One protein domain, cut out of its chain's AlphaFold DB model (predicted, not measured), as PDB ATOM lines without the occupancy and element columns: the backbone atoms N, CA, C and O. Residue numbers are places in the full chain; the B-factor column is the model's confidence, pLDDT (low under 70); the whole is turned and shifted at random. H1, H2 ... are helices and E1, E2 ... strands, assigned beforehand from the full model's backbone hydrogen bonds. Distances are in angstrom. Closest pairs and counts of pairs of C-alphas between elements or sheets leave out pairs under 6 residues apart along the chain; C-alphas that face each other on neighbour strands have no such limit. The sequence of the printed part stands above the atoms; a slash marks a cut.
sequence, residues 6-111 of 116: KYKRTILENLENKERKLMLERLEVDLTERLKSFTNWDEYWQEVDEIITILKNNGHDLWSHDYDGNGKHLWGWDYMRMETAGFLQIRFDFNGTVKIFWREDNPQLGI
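Overview. This is residues 6 to 111 of the 116 residues of an uncharacterized protein of Tenacibaculum mesophilum (UniProt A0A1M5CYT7). A four-stranded antiparallel sheet, E1 to E4, has two long helices, H2 and H3, over one face; these form a helical hairpin, H2 along the edge strand E4 and H3 over E2. Two helices of four residues complete the picture: H1 near the first residues of H2, and H4 after the last strand, grazing the sheet. The printed part has 106 residues with four named helices and four named strands, in the order H1 H2 H3 E1 E2 E3 E4 H4, and its class is mixed, helices and strands. The sheet's order is E1, E2, E3, E4, a meander, each strand the antiparallel neighbour of the one before. The whole is compact, with a radius of gyration of the C-alphas of 13.2 A and spans of 39 by 28 by 23 A.

Arrangement. In the sheet, E3, residues 88 to 93, and E4, residues 97 to 102, form a hairpin at 161 degrees, with N 91 and O 99 2.8 A apart. E2, residues 72 to 76, is antiparallel to E3 at 167 degrees in another hairpin, with N 75 and O 90 2.8 A apart. The edge strand E1, residues 63 to 67, forms a hairpin with E2 at 156 degrees, with N 63 and O 76 2.7 A apart. H2, residues 17 to 35, is on the sheet over E4 at a height over the sheet of 6.4 A; its closest C-alphas to E4 are those of Thr 32 and Thr 97, 5.0 A apart. H3, residues 41 to 57, is on the same face at a height over the sheet of 9.4 A, only just over E2 alone, since two of its C-alphas fall on E3. H2 touches H3 with residues 31 to 35 alone, the closest C-alphas being those of Leu 35 and Glu 47, 6.8 A apart; they run opposite ways at a shallow tilt of 34 degrees, only just short of steep. H1, residues 9 to 12, is close to H2 but not clearly touching, the closest C-alphas being those of Leu 12 and Arg 20, 5.8 A apart. H4, residues 107 to 110, only grazes the sheet. In H2 and H3 every O i to N i+4 pair is within hydrogen-bond range; H1 and H4 are too short for such a pair.

Along the chain. H2 is 26.4 A long from C-alpha 17 at (136.869, 138.083, 149.810) to C-alpha 35, and H3 is 24.2 A long. E3 measures 16.8 A and E4 17.1 A, ending at C-alpha 102 at (129.065, 131.757, 147.268).

Size, cuts and confidence. The C-alphas farthest apart are those of Glu 16 and Asn 40, 39.3 A. The printed part has no cut. The link from E2 to E3, 11 residues, is long; the others are tight. The mean pLDDT of the printed part is 88.7, with residues 67 to 70 and 106 to 111 under 70.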
ATOM      1  N   LYS A   6     121.781 145.954 153.494       93.12
ATOM      2  CA  LYS A   6     123.244 145.786 153.616       93.12
ATOM      3  C   LYS A   6     123.788 144.591 152.815       93.12
ATOM      4  O   LYS A   6     124.981 144.531 152.556       93.12
ATOM      5  N   TYR A   7     122.913 143.681 152.387       95.44
ATOM      6  CA  TYR A   7     123.238 142.482 151.617       95.44
ATOM      7  C   TYR A   7     122.820 142.597 150.152       95.44
ATOM      8  O   TYR A   7     122.527 141.585 149.528       95.44
ATOM      9  N   LYS A   8     122.741 143.804 149.577       96.31
ATOM     10  CA  LYS A   8     122.491 143.955 148.135       96.31
ATOM     11  C   LYS A   8     123.532 143.213 147.309       96.31
ATOM     12  O   LYS A   8     124.714 143.239 147.652       96.31
ATOM     13  N   ARG A   9     123.100 142.638 146.184       95.25
ATOM     14  CA  ARG A   9     123.978 141.933 145.241       95.25
ATOM     15  C   ARG A   9     125.194 142.777 144.871       95.25
ATOM     16  O   ARG A   9     126.320 142.359 145.096       95.25
ATOM     17  N   THR A  10     124.958 144.006 144.414       95.81
ATOM     18  CA  THR A  10     126.028 144.922 143.994       95.81
ATOM     19  C   THR A  10     127.009 145.267 145.111       95.81
ATOM     20  O   THR A  10     128.150 145.590 144.819       95.81
ATOM     21  N   ILE A  11     126.606 145.198 146.382       95.88
ATOM     22  CA  ILE A  11     127.528 145.390 147.506       95.88
ATOM     23  C   ILE A  11     128.372 144.127 147.666       95.88
ATOM     24  O   ILE A  11     129.590 144.199 147.580       95.88
ATOM     25  N   LEU A  12     127.729 142.970 147.850       96.12
ATOM     26  CA  LEU A  12     128.420 141.710 148.145       96.12
ATOM     27  C   LEU A  12     129.377 141.272 147.030       96.12
ATOM     28  O   LEU A  12     130.444 140.744 147.325       96.12
ATOM     29  N   GLU A  13     129.014 141.513 145.770       95.00
ATOM     30  CA  GLU A  13     129.836 141.166 144.605       95.00
ATOM     31  C   GLU A  13     131.062 142.072 144.431       95.00
ATOM     32  O   GLU A  13     132.013 141.664 143.775       95.00
ATOM     33  N   ASN A  14     131.072 143.266 145.037       95.62
ATOM     34  CA  ASN A  14     132.201 144.203 144.976       95.62
ATOM     35  C   ASN A  14     133.048 144.230 146.262       95.62
ATOM     36  O   ASN A  14     134.021 144.978 146.330       95.62
ATOM     37  N   LEU A  15     132.690 143.450 147.288       95.88
ATOM     38  CA  LEU A  15     133.493 143.327 148.505       95.88
ATOM     39  C   LEU A  15     134.718 142.441 148.275       95.88
ATOM     40  O   LEU A  15     134.658 141.434 147.565       95.88
ATOM     41  N   GLU A  16     135.808 142.756 148.974       95.44
ATOM     42  CA  GLU A  16     136.951 141.851 149.061       95.44
ATOM     43  C   GLU A  16     136.553 140.531 149.733       95.44
ATOM     44  O   GLU A  16     135.672 140.489 150.595       95.44
ATOM     45  N   ASN A  17     137.243 139.439 149.389       93.25
ATOM     46  CA  ASN A  17     136.869 138.083 149.810       93.25
ATOM     47  C   ASN A  17     136.644 137.966 151.334       93.25
ATOM     48  O   ASN A  17     135.620 137.443 151.775       93.25
ATOM     49  N   LYS A  18     137.552 138.522 152.150       95.06
ATOM     50  CA  LYS A  18     137.449 138.459 153.617       95.06
ATOM     51  C   LYS A  18     136.217 139.195 154.149       95.06
ATOM     52  O   LYS A  18     135.526 138.676 155.023       95.06
ATOM     53  N   GLU A  19     135.934 140.387 153.632       96.31
ATOM     54  CA  GLU A  19     134.776 141.185 154.047       96.31
ATOM     55  C   GLU A  19     133.468 140.561 153.562       96.31
ATOM     56  O   GLU A  19     132.510 140.448 154.329       96.31
ATOM     57  N   ARG A  20     133.453 140.076 152.315       96.69
ATOM     58  CA  ARG A  20     132.343 139.324 151.731       96.69
ATOM     59  C   ARG A  20     131.999 138.122 152.598       96.69
ATOM     60  O   ARG A  20     130.843 137.965 152.971       96.69
ATOM     61  N   LYS A  21     132.994 137.317 152.982       95.75
ATOM     62  CA  LYS A  21     132.791 136.143 153.838       95.75
ATOM     63  C   LYS A  21     132.142 136.511 155.173       95.75
ATOM     64  O   LYS A  21     131.133 135.913 155.531       95.75
ATOM     65  N   LEU A  22     132.644 137.540 155.858       96.81
ATOM     66  CA  LEU A  22     132.048 138.024 157.110       96.81
ATOM     67  C   LEU A  22     130.599 138.497 156.920       96.81
ATOM     68  O   LEU A  22     129.745 138.279 157.778       96.81
ATOM     69  N   MET A  23     130.301 139.153 155.799       97.06
ATOM     70  CA  MET A  23     128.943 139.587 155.477       97.06
ATOM     71  C   MET A  23     128.014 138.406 155.176       97.06
ATOM     72  O   MET A  23     126.874 138.415 155.636       97.06
ATOM     73  N   LEU A  24     128.490 137.386 154.461       97.00
ATOM     74  CA  LEU A  24     127.731 136.165 154.183       97.00
ATOM     75  C   LEU A  24     127.468 135.353 155.460       97.00
ATOM     76  O   LEU A  24     126.346 134.898 155.653       97.00
ATOM     77  N   GLU A  25     128.443 135.246 156.367       96.94
ATOM     78  CA  GLU A  25     128.263 134.618 157.686       96.94
ATOM     79  C   GLU A  25     127.199 135.354 158.514       96.94
ATOM     80  O   GLU A  25     126.322 134.732 159.109       96.94
ATOM     81  N   ARG A  26     127.208 136.693 158.503       97.00
ATOM     82  CA  ARG A  26     126.157 137.486 159.162       97.00
ATOM     83  C   ARG A  26     124.794 137.294 158.510       97.00
ATOM     84  O   ARG A  26     123.801 137.242 159.216       97.00
ATOM     85  N   LEU A  27     124.734 137.216 157.180       97.31
ATOM     86  CA  LEU A  27     123.485 136.929 156.477       97.31
ATOM     87  C   LEU A  27     122.946 135.546 156.866       97.31
ATOM     88  O   LEU A  27     121.748 135.413 157.091       97.31
ATOM     89  N   GLU A  28     123.813 134.539 156.978       97.44
ATOM     90  CA  GLU A  28     123.433 133.195 157.426       97.44
ATOM     91  C   GLU A  28     122.798 133.220 158.821       97.44
ATOM     92  O   GLU A  28     121.735 132.627 159.021       97.44
ATOM     93  N   VAL A  29     123.412 133.944 159.762       96.19
ATOM     94  CA  VAL A  29     122.883 134.124 161.123       96.19
ATOM     95  C   VAL A  29     121.550 134.875 161.097       96.19
ATOM     96  O   VAL A  29     120.559 134.345 161.592       96.19
ATOM     97  N   ASP A  30     121.491 136.043 160.447       95.62
ATOM     98  CA  ASP A  30     120.282 136.879 160.362       95.62
ATOM     99  C   ASP A  30     119.093 136.108 159.750       95.62
ATOM    100  O   ASP A  30     117.938 136.327 160.121       95.62
ATOM    101  N   LEU A  31     119.343 135.225 158.776       96.12
ATOM    102  CA  LEU A  31     118.300 134.401 158.159       96.12
ATOM    103  C   LEU A  31     117.917 133.194 159.014       96.12
ATOM    104  O   LEU A  31     116.739 132.855 159.069       96.12
ATOM    105  N   THR A  32     118.874 132.569 159.698       95.81
ATOM    106  CA  THR A  32     118.606 131.455 160.623       95.81
ATOM    107  C   THR A  32     117.753 131.917 161.807       95.81
ATOM    108  O   THR A  32     116.763 131.272 162.148       95.81
ATOM    109  N   GLU A  33     118.076 133.072 162.395       93.94
ATOM    110  CA  GLU A  33     117.291 133.671 163.485       93.94
ATOM    111  C   GLU A  33     115.871 134.050 163.047       93.94
ATOM    112  O   GLU A  33     114.926 133.959 163.837       93.94
ATOM    113  N   ARG A  34     115.722 134.474 161.785       93.44
ATOM    114  CA  ARG A  34     114.428 134.816 161.199       93.44
ATOM    115  C   ARG A  34     113.577 133.581 160.932       93.44
ATOM    116  O   ARG A  34     112.420 133.583 161.336       93.44
ATOM    117  N   LEU A  35     114.148 132.569 160.274       91.31
ATOM    118  CA  LEU A  35     113.424 131.376 159.851       91.31
ATOM    119  C   LEU A  35     112.800 130.686 161.068       91.31
ATOM    120  O   LEU A  35     111.594 130.523 161.096       91.31
ATOM    121  N   LYS A  36     113.573 130.392 162.126       84.56
ATOM    122  CA  LYS A  36     113.116 129.569 163.270       84.56
ATOM    123  C   LYS A  36     112.616 128.182 162.826       84.56
ATOM    124  O   LYS A  36     112.412 127.906 161.649       84.56
ATOM    125  N   SER A  37     112.468 127.256 163.773       86.50
ATOM    126  CA  SER A  37     111.892 125.941 163.462       86.50
ATOM    127  C   SER A  37     110.385 126.070 163.275       86.50
ATOM    128  O   SER A  37     109.716 126.657 164.127       86.50
ATOM    129  N   PHE A  38     109.854 125.457 162.221       87.69
ATOM    130  CA  PHE A  38     108.415 125.385 161.977       87.69
ATOM    131  C   PHE A  38     107.870 123.994 162.296       87.69
ATOM    132  O   PHE A  38     108.592 122.998 162.286       87.69
ATOM    133  N   THR A  39     106.574 123.926 162.585       88.31
ATOM    134  CA  THR A  39     105.809 122.670 162.664       88.31
ATOM    135  C   THR A  39     104.809 122.536 161.515       88.31
ATOM    136  O   THR A  39     104.264 121.455 161.301       88.31
ATOM    137  N   ASN A  40     104.591 123.615 160.757       91.38
ATOM    138  CA  ASN A  40     103.675 123.703 159.631       91.38
ATOM    139  C   ASN A  40     104.445 124.014 158.334       91.38
ATOM    140  O   ASN A  40     105.254 124.941 158.286       91.38
ATOM    141  N   TRP A  41     104.181 123.229 157.285       89.56
ATOM    142  CA  TRP A  41     104.828 123.364 155.977       89.56
ATOM    143  C   TRP A  41     104.454 124.641 155.226       89.56
ATOM    144  O   TRP A  41     105.324 125.244 154.602       89.56
ATOM    145  N   ASP A  42     103.198 125.067 155.292       91.44
ATOM    146  CA  ASP A  42     102.715 126.252 154.583       91.44
ATOM    147  C   ASP A  42     103.307 127.529 155.191       91.44
ATOM    148  O   ASP A  42     103.784 128.396 154.462       91.44
ATOM    149  N   GLU A  43     103.359 127.616 156.524       92.56
ATOM    150  CA  GLU A  43     103.987 128.741 157.234       92.56
ATOM    151  C   GLU A  43     105.484 128.839 156.922       92.56
ATOM    152  O   GLU A  43     106.002 129.926 156.662       92.56
ATOM    153  N   TYR A  44     106.171 127.694 156.885       93.06
ATOM    154  CA  TYR A  44     107.570 127.630 156.477       93.06
ATOM    155  C   TYR A  44     107.777 128.155 155.054       93.06
ATOM    156  O   TYR A  44     108.665 128.977 154.817       93.06
ATOM    157  N   TRP A  45     106.963 127.697 154.099       91.31
ATOM    158  CA  TRP A  45     107.080 128.130 152.709       91.31
ATOM    159  C   TRP A  45     106.743 129.607 152.531       91.31
ATOM    160  O   TRP A  45     107.413 130.279 151.747       91.31
ATOM    161  N   GLN A  46     105.774 130.128 153.286       93.44
ATOM    162  CA  GLN A  46     105.476 131.555 153.305       93.44
ATOM    163  C   GLN A  46     106.686 132.368 153.793       93.44
ATOM    164  O   GLN A  46     107.085 133.324 153.130       93.44
ATOM    165  N   GLU A  47     107.316 131.972 154.902       94.31
ATOM    166  CA  GLU A  47     108.488 132.681 155.433       94.31
ATOM    167  C   GLU A  47     109.670 132.650 154.450       94.31
ATOM    168  O   GLU A  47     110.336 133.663 154.216       94.31
ATOM    169  N   VAL A  48     109.915 131.494 153.831       93.94
ATOM    170  CA  VAL A  48     110.946 131.335 152.799       93.94
ATOM    171  C   VAL A  48     110.666 132.244 151.604       93.94
ATOM    172  O   VAL A  48     111.575 132.946 151.159       93.94
ATOM    173  N   ASP A  49     109.432 132.274 151.095       93.50
ATOM    174  CA  ASP A  49     109.068 133.113 149.949       93.50
ATOM    175  C   ASP A  49     109.228 134.608 150.260       93.50
ATOM    176  O   ASP A  49     109.764 135.372 149.449       93.50
ATOM    177  N   GLU A  50     108.880 135.032 151.477       95.06
ATOM    178  CA  GLU A  50     109.117 136.400 151.934       95.06
ATOM    179  C   GLU A  50     110.614 136.745 151.974       95.06
ATOM    180  O   GLU A  50     111.027 137.815 151.506       95.06
ATOM    181  N   ILE A  51     111.452 135.853 152.516       95.38
ATOM    182  CA  ILE A  51     112.913 136.020 152.537       95.38
ATOM    183  C   ILE A  51     113.459 136.133 151.110       95.38
ATOM    184  O   ILE A  51     114.197 137.077 150.803       95.38
ATOM    185  N   ILE A  52     113.087 135.201 150.231       95.19
ATOM    186  CA  ILE A  52     113.543 135.170 148.840       95.19
ATOM    187  C   ILE A  52     113.107 136.431 148.101       95.19
ATOM    188  O   ILE A  52     113.931 137.069 147.444       95.19
ATOM    189  N   THR A  53     111.852 136.849 148.251       95.44
ATOM    190  CA  THR A  53     111.323 138.074 147.641       95.44
ATOM    191  C   THR A  53     112.111 139.304 148.085       95.44
ATOM    192  O   THR A  53     112.484 140.149 147.266       95.44
ATOM    193  N   ILE A  54     112.445 139.406 149.373       95.62
ATOM    194  CA  ILE A  54     113.266 140.504 149.891       95.62
ATOM    195  C   ILE A  54     114.669 140.507 149.272       95.62
ATOM    196  O   ILE A  54     115.180 141.574 148.915       95.62
ATOM    197  N   LEU A  55     115.301 139.343 149.133       95.88
ATOM    198  CA  LEU A  55     116.643 139.233 148.563       95.88
ATOM    199  C   LEU A  55     116.652 139.476 147.047       95.88
ATOM    200  O   LEU A  55     117.544 140.172 146.557       95.88
ATOM    201  N   LYS A  56     115.620 139.033 146.323       94.31
ATOM    202  CA  LYS A  56     115.388 139.394 144.914       94.31
ATOM    203  C   LYS A  56     115.244 140.900 144.729       94.31
ATOM    204  O   LYS A  56     115.901 141.483 143.872       94.31
ATOM    205  N   ASN A  57     114.484 141.562 145.601       94.94
ATOM    206  CA  ASN A  57     114.363 143.025 145.609       94.94
ATOM    207  C   ASN A  57     115.693 143.741 145.916       94.94
ATOM    208  O   ASN A  57     115.853 144.924 145.614       94.94
ATOM    209  N   ASN A  58     116.664 143.033 146.496       95.12
ATOM    210  CA  ASN A  58     118.035 143.499 146.699       95.12
ATOM    211  C   ASN A  58     118.984 143.128 145.536       95.12
ATOM    212  O   ASN A  58     120.199 143.325 145.644       95.12
ATOM    213  N   GLY A  59     118.432 142.645 144.421       93.69
ATOM    214  CA  GLY A  59     119.127 142.363 143.168       93.69
ATOM    215  C   GLY A  59     119.669 140.943 143.038       93.69
ATOM    216  O   GLY A  59     120.351 140.667 142.054       93.69
ATOM    217  N   HIS A  60     119.416 140.054 144.004       93.50
ATOM    218  CA  HIS A  60     119.874 138.666 143.914       93.50
ATOM    219  C   HIS A  60     119.056 137.863 142.917       93.50
ATOM    220  O   HIS A  60     117.840 138.011 142.820       93.50
ATOM    221  N   ASP A  61     119.745 136.976 142.216       90.69
ATOM    222  CA  ASP A  61     119.135 136.026 141.301       90.69
ATOM    223  C   ASP A  61     118.915 134.704 142.048       90.69
ATOM    224  O   ASP A  61     119.864 133.956 142.265       90.69
ATOM    225  N   LEU A  62     117.691 134.484 142.541       92.25
ATOM    226  CA  LEU A  62     117.334 133.352 143.406       92.25
ATOM    227  C   LEU A  62     116.130 132.585 142.845       92.25
ATOM    228  O   LEU A  62     114.981 132.993 142.976       92.25
ATOM    229  N   TRP A  63     116.385 131.434 142.262       89.31
ATOM    230  CA  TRP A  63     115.431 130.483 141.723       89.31
ATOM    231  C   TRP A  63     115.511 129.206 142.540       89.31
ATOM    232  O   TRP A  63     116.585 128.842 143.021       89.31
ATOM    233  N   SER A  64     114.361 128.574 142.753       83.19
ATOM    234  CA  SER A  64     114.299 127.299 143.457       83.19
ATOM    235  C   SER A  64     114.854 126.216 142.541       83.19
ATOM    236  O   SER A  64     114.410 126.104 141.398       83.19
ATOM    237  N   HIS A  65     115.829 125.462 143.041       72.19
ATOM    238  CA  HIS A  65     116.553 124.467 142.250       72.19
ATOM    239  C   HIS A  65     116.247 123.046 142.659       72.19
ATOM    240  O   HIS A  65     116.029 122.213 141.793       72.19
ATOM    241  N   ASP A  66     116.195 122.785 143.963       71.25
ATOM    242  CA  ASP A  66     116.011 121.435 144.477       71.25
ATOM    243  C   ASP A  66     115.229 121.447 145.785       71.25
ATOM    244  O   ASP A  66     115.446 122.303 146.649       71.25
ATOM    245  N   TYR A  67     114.373 120.440 145.940       68.38
ATOM    246  CA  TYR A  67     113.779 120.007 147.200       68.38
ATOM    247  C   TYR A  67     114.215 118.560 147.427       68.38
ATOM    248  O   TYR A  67     113.877 117.680 146.639       68.38
ATOM    249  N   ASP A  68     114.977 118.302 148.488       67.19
ATOM    250  CA  ASP A  68     115.578 116.982 148.721       67.19
ATOM    251  C   ASP A  68     114.609 115.950 149.331       67.19
ATOM    252  O   ASP A  68     115.026 114.860 149.721       67.19
ATOM    253  N   GLY A  69     113.322 116.293 149.466       63.66
ATOM    254  CA  GLY A  69     112.317 115.444 150.113       63.66
ATOM    255  C   GLY A  69     112.402 115.411 151.643       63.66
ATOM    256  O   GLY A  69     111.424 115.047 152.290       63.66
ATOM    257  N   ASN A  70     113.525 115.839 152.229       67.25
ATOM    258  CA  ASN A  70     113.815 115.820 153.667       67.25
ATOM    259  C   ASN A  70     113.746 117.218 154.290       67.25
ATOM    260  O   ASN A  70     114.299 117.470 155.362       67.25
ATOM    261  N   GLY A  71     113.073 118.134 153.601       76.12
ATOM    262  CA  GLY A  71     112.827 119.478 154.078       76.12
ATOM    263  C   GLY A  71     113.984 120.447 153.945       76.12
ATOM    264  O   GLY A  71     113.948 121.509 154.566       76.12
ATOM    265  N   LYS A  72     114.979 120.122 153.115       86.19
ATOM    266  CA  LYS A  72     115.975 121.092 152.676       86.19
ATOM    267  C   LYS A  72     115.722 121.467 151.236       86.19
ATOM    268  O   LYS A  72     115.382 120.632 150.398       86.19
ATOM    269  N   HIS A  73     115.947 122.734 150.941       88.62
ATOM    270  CA  HIS A  73     115.822 123.210 149.581       88.62
ATOM    271  C   HIS A  73     116.831 124.302 149.274       88.62
ATOM    272  O   HIS A  73     117.185 125.110 150.138       88.62
ATOM    273  N   LEU A  74     117.313 124.294 148.038       90.69
ATOM    274  CA  LEU A  74     118.357 125.187 147.564       90.69
ATOM    275  C   LEU A  74     117.768 126.231 146.618       90.69
ATOM    276  O   LEU A  74     117.058 125.899 145.669       90.69
ATOM    277  N   TRP A  75     118.117 127.488 146.867       92.38
ATOM    278  CA  TRP A  75     117.849 128.615 145.987       92.38
ATOM    279  C   TRP A  75     119.163 129.198 145.486       92.38
ATOM    280  O   TRP A  75     120.094 129.401 146.266       92.38
ATOM    281  N   GLY A  76     119.240 129.496 144.197       90.38
ATOM    282  CA  GLY A  76     120.445 130.023 143.558       90.38
ATOM    283  C   GLY A  76     120.138 130.656 142.207       90.38
ATOM    284  O   GLY A  76     118.992 130.925 141.894       90.38
ATOM    285  N   TRP A  77     121.137 130.869 141.367       86.25
ATOM    286  CA  TRP A  77     120.953 131.568 140.090       86.25
ATOM    287  C   TRP A  77     120.117 130.819 139.047       86.25
ATOM    288  O   TRP A  77     120.058 129.599 139.069       86.25
ATOM    289  N   ASP A  78     119.566 131.521 138.059       82.56
ATOM    290  CA  ASP A  78     118.929 130.886 136.901       82.56
ATOM    291  C   ASP A  78     119.966 130.165 136.012       82.56
ATOM    292  O   ASP A  78     120.838 130.800 135.403       82.56
ATOM    293  N   TYR A  79     119.874 128.835 135.892       74.56
ATOM    294  CA  TYR A  79     120.749 128.043 135.014       74.56
ATOM    295  C   TYR A  79     120.596 128.396 133.534       74.56
ATOM    296  O   TYR A  79     121.532 128.201 132.760       74.56
ATOM    297  N   MET A  80     119.455 128.957 133.134       79.56
ATOM    298  CA  MET A  80     119.218 129.390 131.759       79.56
ATOM    299  C   MET A  80     119.894 130.731 131.441       79.56
ATOM    300  O   MET A  80     119.961 131.111 130.275       79.56
ATOM    301  N   ARG A  81     120.396 131.460 132.452       81.50
ATOM    302  CA  ARG A  81     120.969 132.814 132.316       81.50
ATOM    303  C   ARG A  81     122.291 132.984 133.072       81.50
ATOM    304  O   ARG A  81     122.556 134.037 133.659       81.50
ATOM    305  N   MET A  82     123.147 131.960 133.029       79.38
ATOM    306  CA  MET A  82     124.394 131.893 133.811       79.38
ATOM    307  C   MET A  82     125.343 133.091 133.637       79.38
ATOM    308  O   MET A  82     126.078 133.425 134.562       79.38
ATOM    309  N   GLU A  83     125.336 133.749 132.482       79.50
ATOM    310  CA  GLU A  83     126.175 134.923 132.196       79.50
ATOM    311  C   GLU A  83     125.797 136.175 133.006       79.50
ATOM    312  O   GLU A  83     126.639 137.035 133.252       79.50
ATOM    313  N   THR A  84     124.549 136.256 133.475       80.94
ATOM    314  CA  THR A  84     124.050 137.354 134.330       80.94
ATOM    315  C   THR A  84     123.747 136.918 135.763       80.94
ATOM    316  O   THR A  84     123.419 137.745 136.623       80.94
ATOM    317  N   ALA A  85     123.886 135.621 136.028       85.56
ATOM    318  CA  ALA A  85     123.606 134.984 137.299       85.56
ATOM    319  C   ALA A  85     124.427 135.581 138.446       85.56
ATOM    320  O   ALA A  85     125.651 135.719 138.348       85.56
ATOM    321  N   GLY A  86     123.742 135.881 139.549       88.12
ATOM    322  CA  GLY A  86     124.389 136.235 140.810       88.12
ATOM    323  C   GLY A  86     125.138 135.051 141.422       88.12
ATOM    324  O   GLY A  86     124.980 133.903 141.008       88.12
ATOM    325  N   PHE A  87     125.967 135.327 142.425       92.06
ATOM    326  CA  PHE A  87     126.779 134.284 143.068       92.06
ATOM    327  C   PHE A  87     126.177 133.722 144.362       92.06
ATOM    328  O   PHE A  87     126.657 132.695 144.849       92.06
ATOM    329  N   LEU A  88     125.167 134.381 144.937       94.00
ATOM    330  CA  LEU A  88     124.555 133.958 146.193       94.00
ATOM    331  C   LEU A  88     123.707 132.697 145.990       94.00
ATOM    332  O   LEU A  88     122.847 132.655 145.114       94.00
ATOM    333  N   GLN A  89     123.913 131.707 146.852       93.75
ATOM    334  CA  GLN A  89     123.023 130.561 147.006       93.75
ATOM    335  C   GLN A  89     122.624 130.415 148.468       93.75
ATOM    336  O   GLN A  89     123.408 130.716 149.373       93.75
ATOM    337  N   ILE A  90     121.414 129.921 148.696       94.56
ATOM    338  CA  ILE A  90     120.820 129.802 150.022       94.56
ATOM    339  C   ILE A  90     120.142 128.452 150.131       94.56
ATOM    340  O   ILE A  90     119.259 128.132 149.340       94.56
ATOM    341  N   ARG A  91     120.534 127.668 151.129       93.88
ATOM    342  CA  ARG A  91     119.821 126.451 151.495       93.88
ATOM    343  C   ARG A  91     119.045 126.689 152.776       93.88
ATOM    344  O   ARG A  91     119.658 127.002 153.794       93.88
ATOM    345  N   PHE A  92     117.738 126.494 152.725       93.75
ATOM    346  CA  PHE A  92     116.889 126.500 153.911       93.75
ATOM    347  C   PHE A  92     116.640 125.068 154.362       93.75
ATOM    348  O   PHE A  92     116.641 124.142 153.551       93.75
ATOM    349  N   ASP A  93     116.425 124.907 155.658       92.12
ATOM    350  CA  ASP A  93     116.040 123.664 156.311       92.12
ATOM    351  C   ASP A  93     114.770 123.935 157.119       92.12
ATOM    352  O   ASP A  93     114.702 124.924 157.852       92.12
ATOM    353  N   PHE A  94     113.772 123.068 156.988       90.38
ATOM    354  CA  PHE A  94     112.512 123.131 157.732       90.38
ATOM    355  C   PHE A  94     112.701 123.202 159.255       90.38
ATOM    356  O   PHE A  94     111.920 123.842 159.959       90.38
ATOM    357  N   ASN A  95     113.799 122.637 159.765       91.25
ATOM    358  CA  ASN A  95     114.174 122.711 161.178       91.25
ATOM    359  C   ASN A  95     114.697 124.096 161.605       91.25
ATOM    360  O   ASN A  95     115.180 124.263 162.724       91.25
ATOM    361  N   GLY A  96     114.633 125.095 160.722       91.75
ATOM    362  CA  GLY A  96     114.923 126.484 161.051       91.75
ATOM    363  C   GLY A  96     116.373 126.894 160.894       91.75
ATOM    364  O   GLY A  96     116.808 127.837 161.547       91.75
ATOM    365  N   THR A  97     117.135 126.199 160.048       93.62
ATOM    366  CA  THR A  97     118.523 126.579 159.760       93.62
ATOM    367  C   THR A  97     118.684 127.036 158.323       93.62
ATOM    368  O   THR A  97     118.026 126.535 157.411       93.62
ATOM    369  N   VAL A  98     119.579 128.001 158.119       95.44
ATOM    370  CA  VAL A  98     119.953 128.491 156.795       95.44
ATOM    371  C   VAL A  98     121.443 128.266 156.586       95.44
ATOM    372  O   VAL A  98     122.238 128.366 157.519       95.44
ATOM    373  N   LYS A  99     121.827 127.932 155.354       95.44
ATOM    374  CA  LYS A  99     123.220 127.906 154.909       95.44
ATOM    375  C   LYS A  99     123.413 128.780 153.689       95.44
ATOM    376  O   LYS A  99     122.657 128.667 152.726       95.44
ATOM    377  N   ILE A 100     124.433 129.628 153.740       95.12
ATOM    378  CA  ILE A 100     124.786 130.543 152.659       95.12
ATOM    379  C   ILE A 100     126.016 130.027 151.930       95.12
ATOM    380  O   ILE A 100     127.011 129.641 152.541       95.12
ATOM    381  N   PHE A 101     125.956 130.055 150.602       92.75
ATOM    382  CA  PHE A 101     127.084 129.706 149.751       92.75
ATOM    383  C   PHE A 101     127.350 130.807 148.737       92.75
ATOM    384  O   PHE A 101     126.444 131.509 148.283       92.75
ATOM    385  N   TRP A 102     128.616 130.912 148.357       92.62
ATOM    386  CA  TRP A 102     129.065 131.757 147.268       92.62
ATOM    387  C   TRP A 102     129.546 130.873 146.123       92.62
ATOM    388  O   TRP A 102     130.402 130.014 146.320       92.62
ATOM    389  N   ARG A 103     128.975 131.045 144.928       86.38
ATOM    390  CA  ARG A 103     129.213 130.163 143.773       86.38
ATOM    391  C   ARG A 103     130.691 129.983 143.442       86.38
ATOM    392  O   ARG A 103     131.097 128.870 143.135       86.38
ATOM    393  N   GLU A 104     131.482 131.053 143.496       83.75
ATOM    394  CA  GLU A 104     132.916 130.977 143.171       83.75
ATOM    395  C   GLU A 104     133.677 130.054 144.128       83.75
ATOM    396  O   GLU A 104     134.635 129.404 143.720       83.75
ATOM    397  N   ASP A 105     133.215 129.952 145.375       80.88
ATOM    398  CA  ASP A 105     133.845 129.126 146.400       80.88
ATOM    399  C   ASP A 105     133.361 127.666 146.318       80.88
ATOM    400  O   ASP A 105     134.033 126.756 146.805       80.88
ATOM    401  N   ASN A 106     132.189 127.420 145.714       64.44
ATOM    402  CA  ASN A 106     131.637 126.078 145.553       64.44
ATOM    403  C   ASN A 106     130.677 125.955 144.345       64.44
ATOM    404  O   ASN A 106     129.451 125.969 144.515       64.44
ATOM    405  N   PRO A 107     131.208 125.792 143.119       62.75
ATOM    406  CA  PRO A 107     130.395 125.721 141.902       62.75
ATOM    407  C   PRO A 107     129.589 124.418 141.787       62.75
ATOM    408  O   PRO A 107     128.575 124.382 141.099       62.75
ATOM    409  N   GLN A 108     130.003 123.350 142.480       63.38
ATOM    410  CA  GLN A 108     129.352 122.035 142.407       63.38
ATOM    411  C   GLN A 108     127.981 122.002 143.090       63.38
ATOM    412  O   GLN A 108     127.147 121.168 142.738       63.38
ATOM    413  N   LEU A 109     127.733 122.899 144.052       62.91
ATOM    414  CA  LEU A 109     126.435 122.996 144.726       62.91
ATOM    415  C   LEU A 109     125.313 123.460 143.792       62.91
ATOM    416  O   LEU A 109     124.166 123.123 144.051       62.91
ATOM    417  N   GLY A 110     125.643 124.132 142.687       52.66
ATOM    418  CA  GLY A 110     124.686 124.488 141.639       52.66
ATOM    419  C   GLY A 110     124.711 123.557 140.426       52.66
ATOM    420  O   GLY A 110     124.302 123.951 139.350       52.66
ATOM    421  N   ILE A 111     125.279 122.351 140.520       55.38
ATOM    422  CA  ILE A 111     125.296 121.391 139.393       55.38
ATOM    423  C   ILE A 111     124.653 120.052 139.793       55.38
ATOM    424  O   ILE A 111     124.456 119.173 138.956       55.38
TER     425      ILE A 111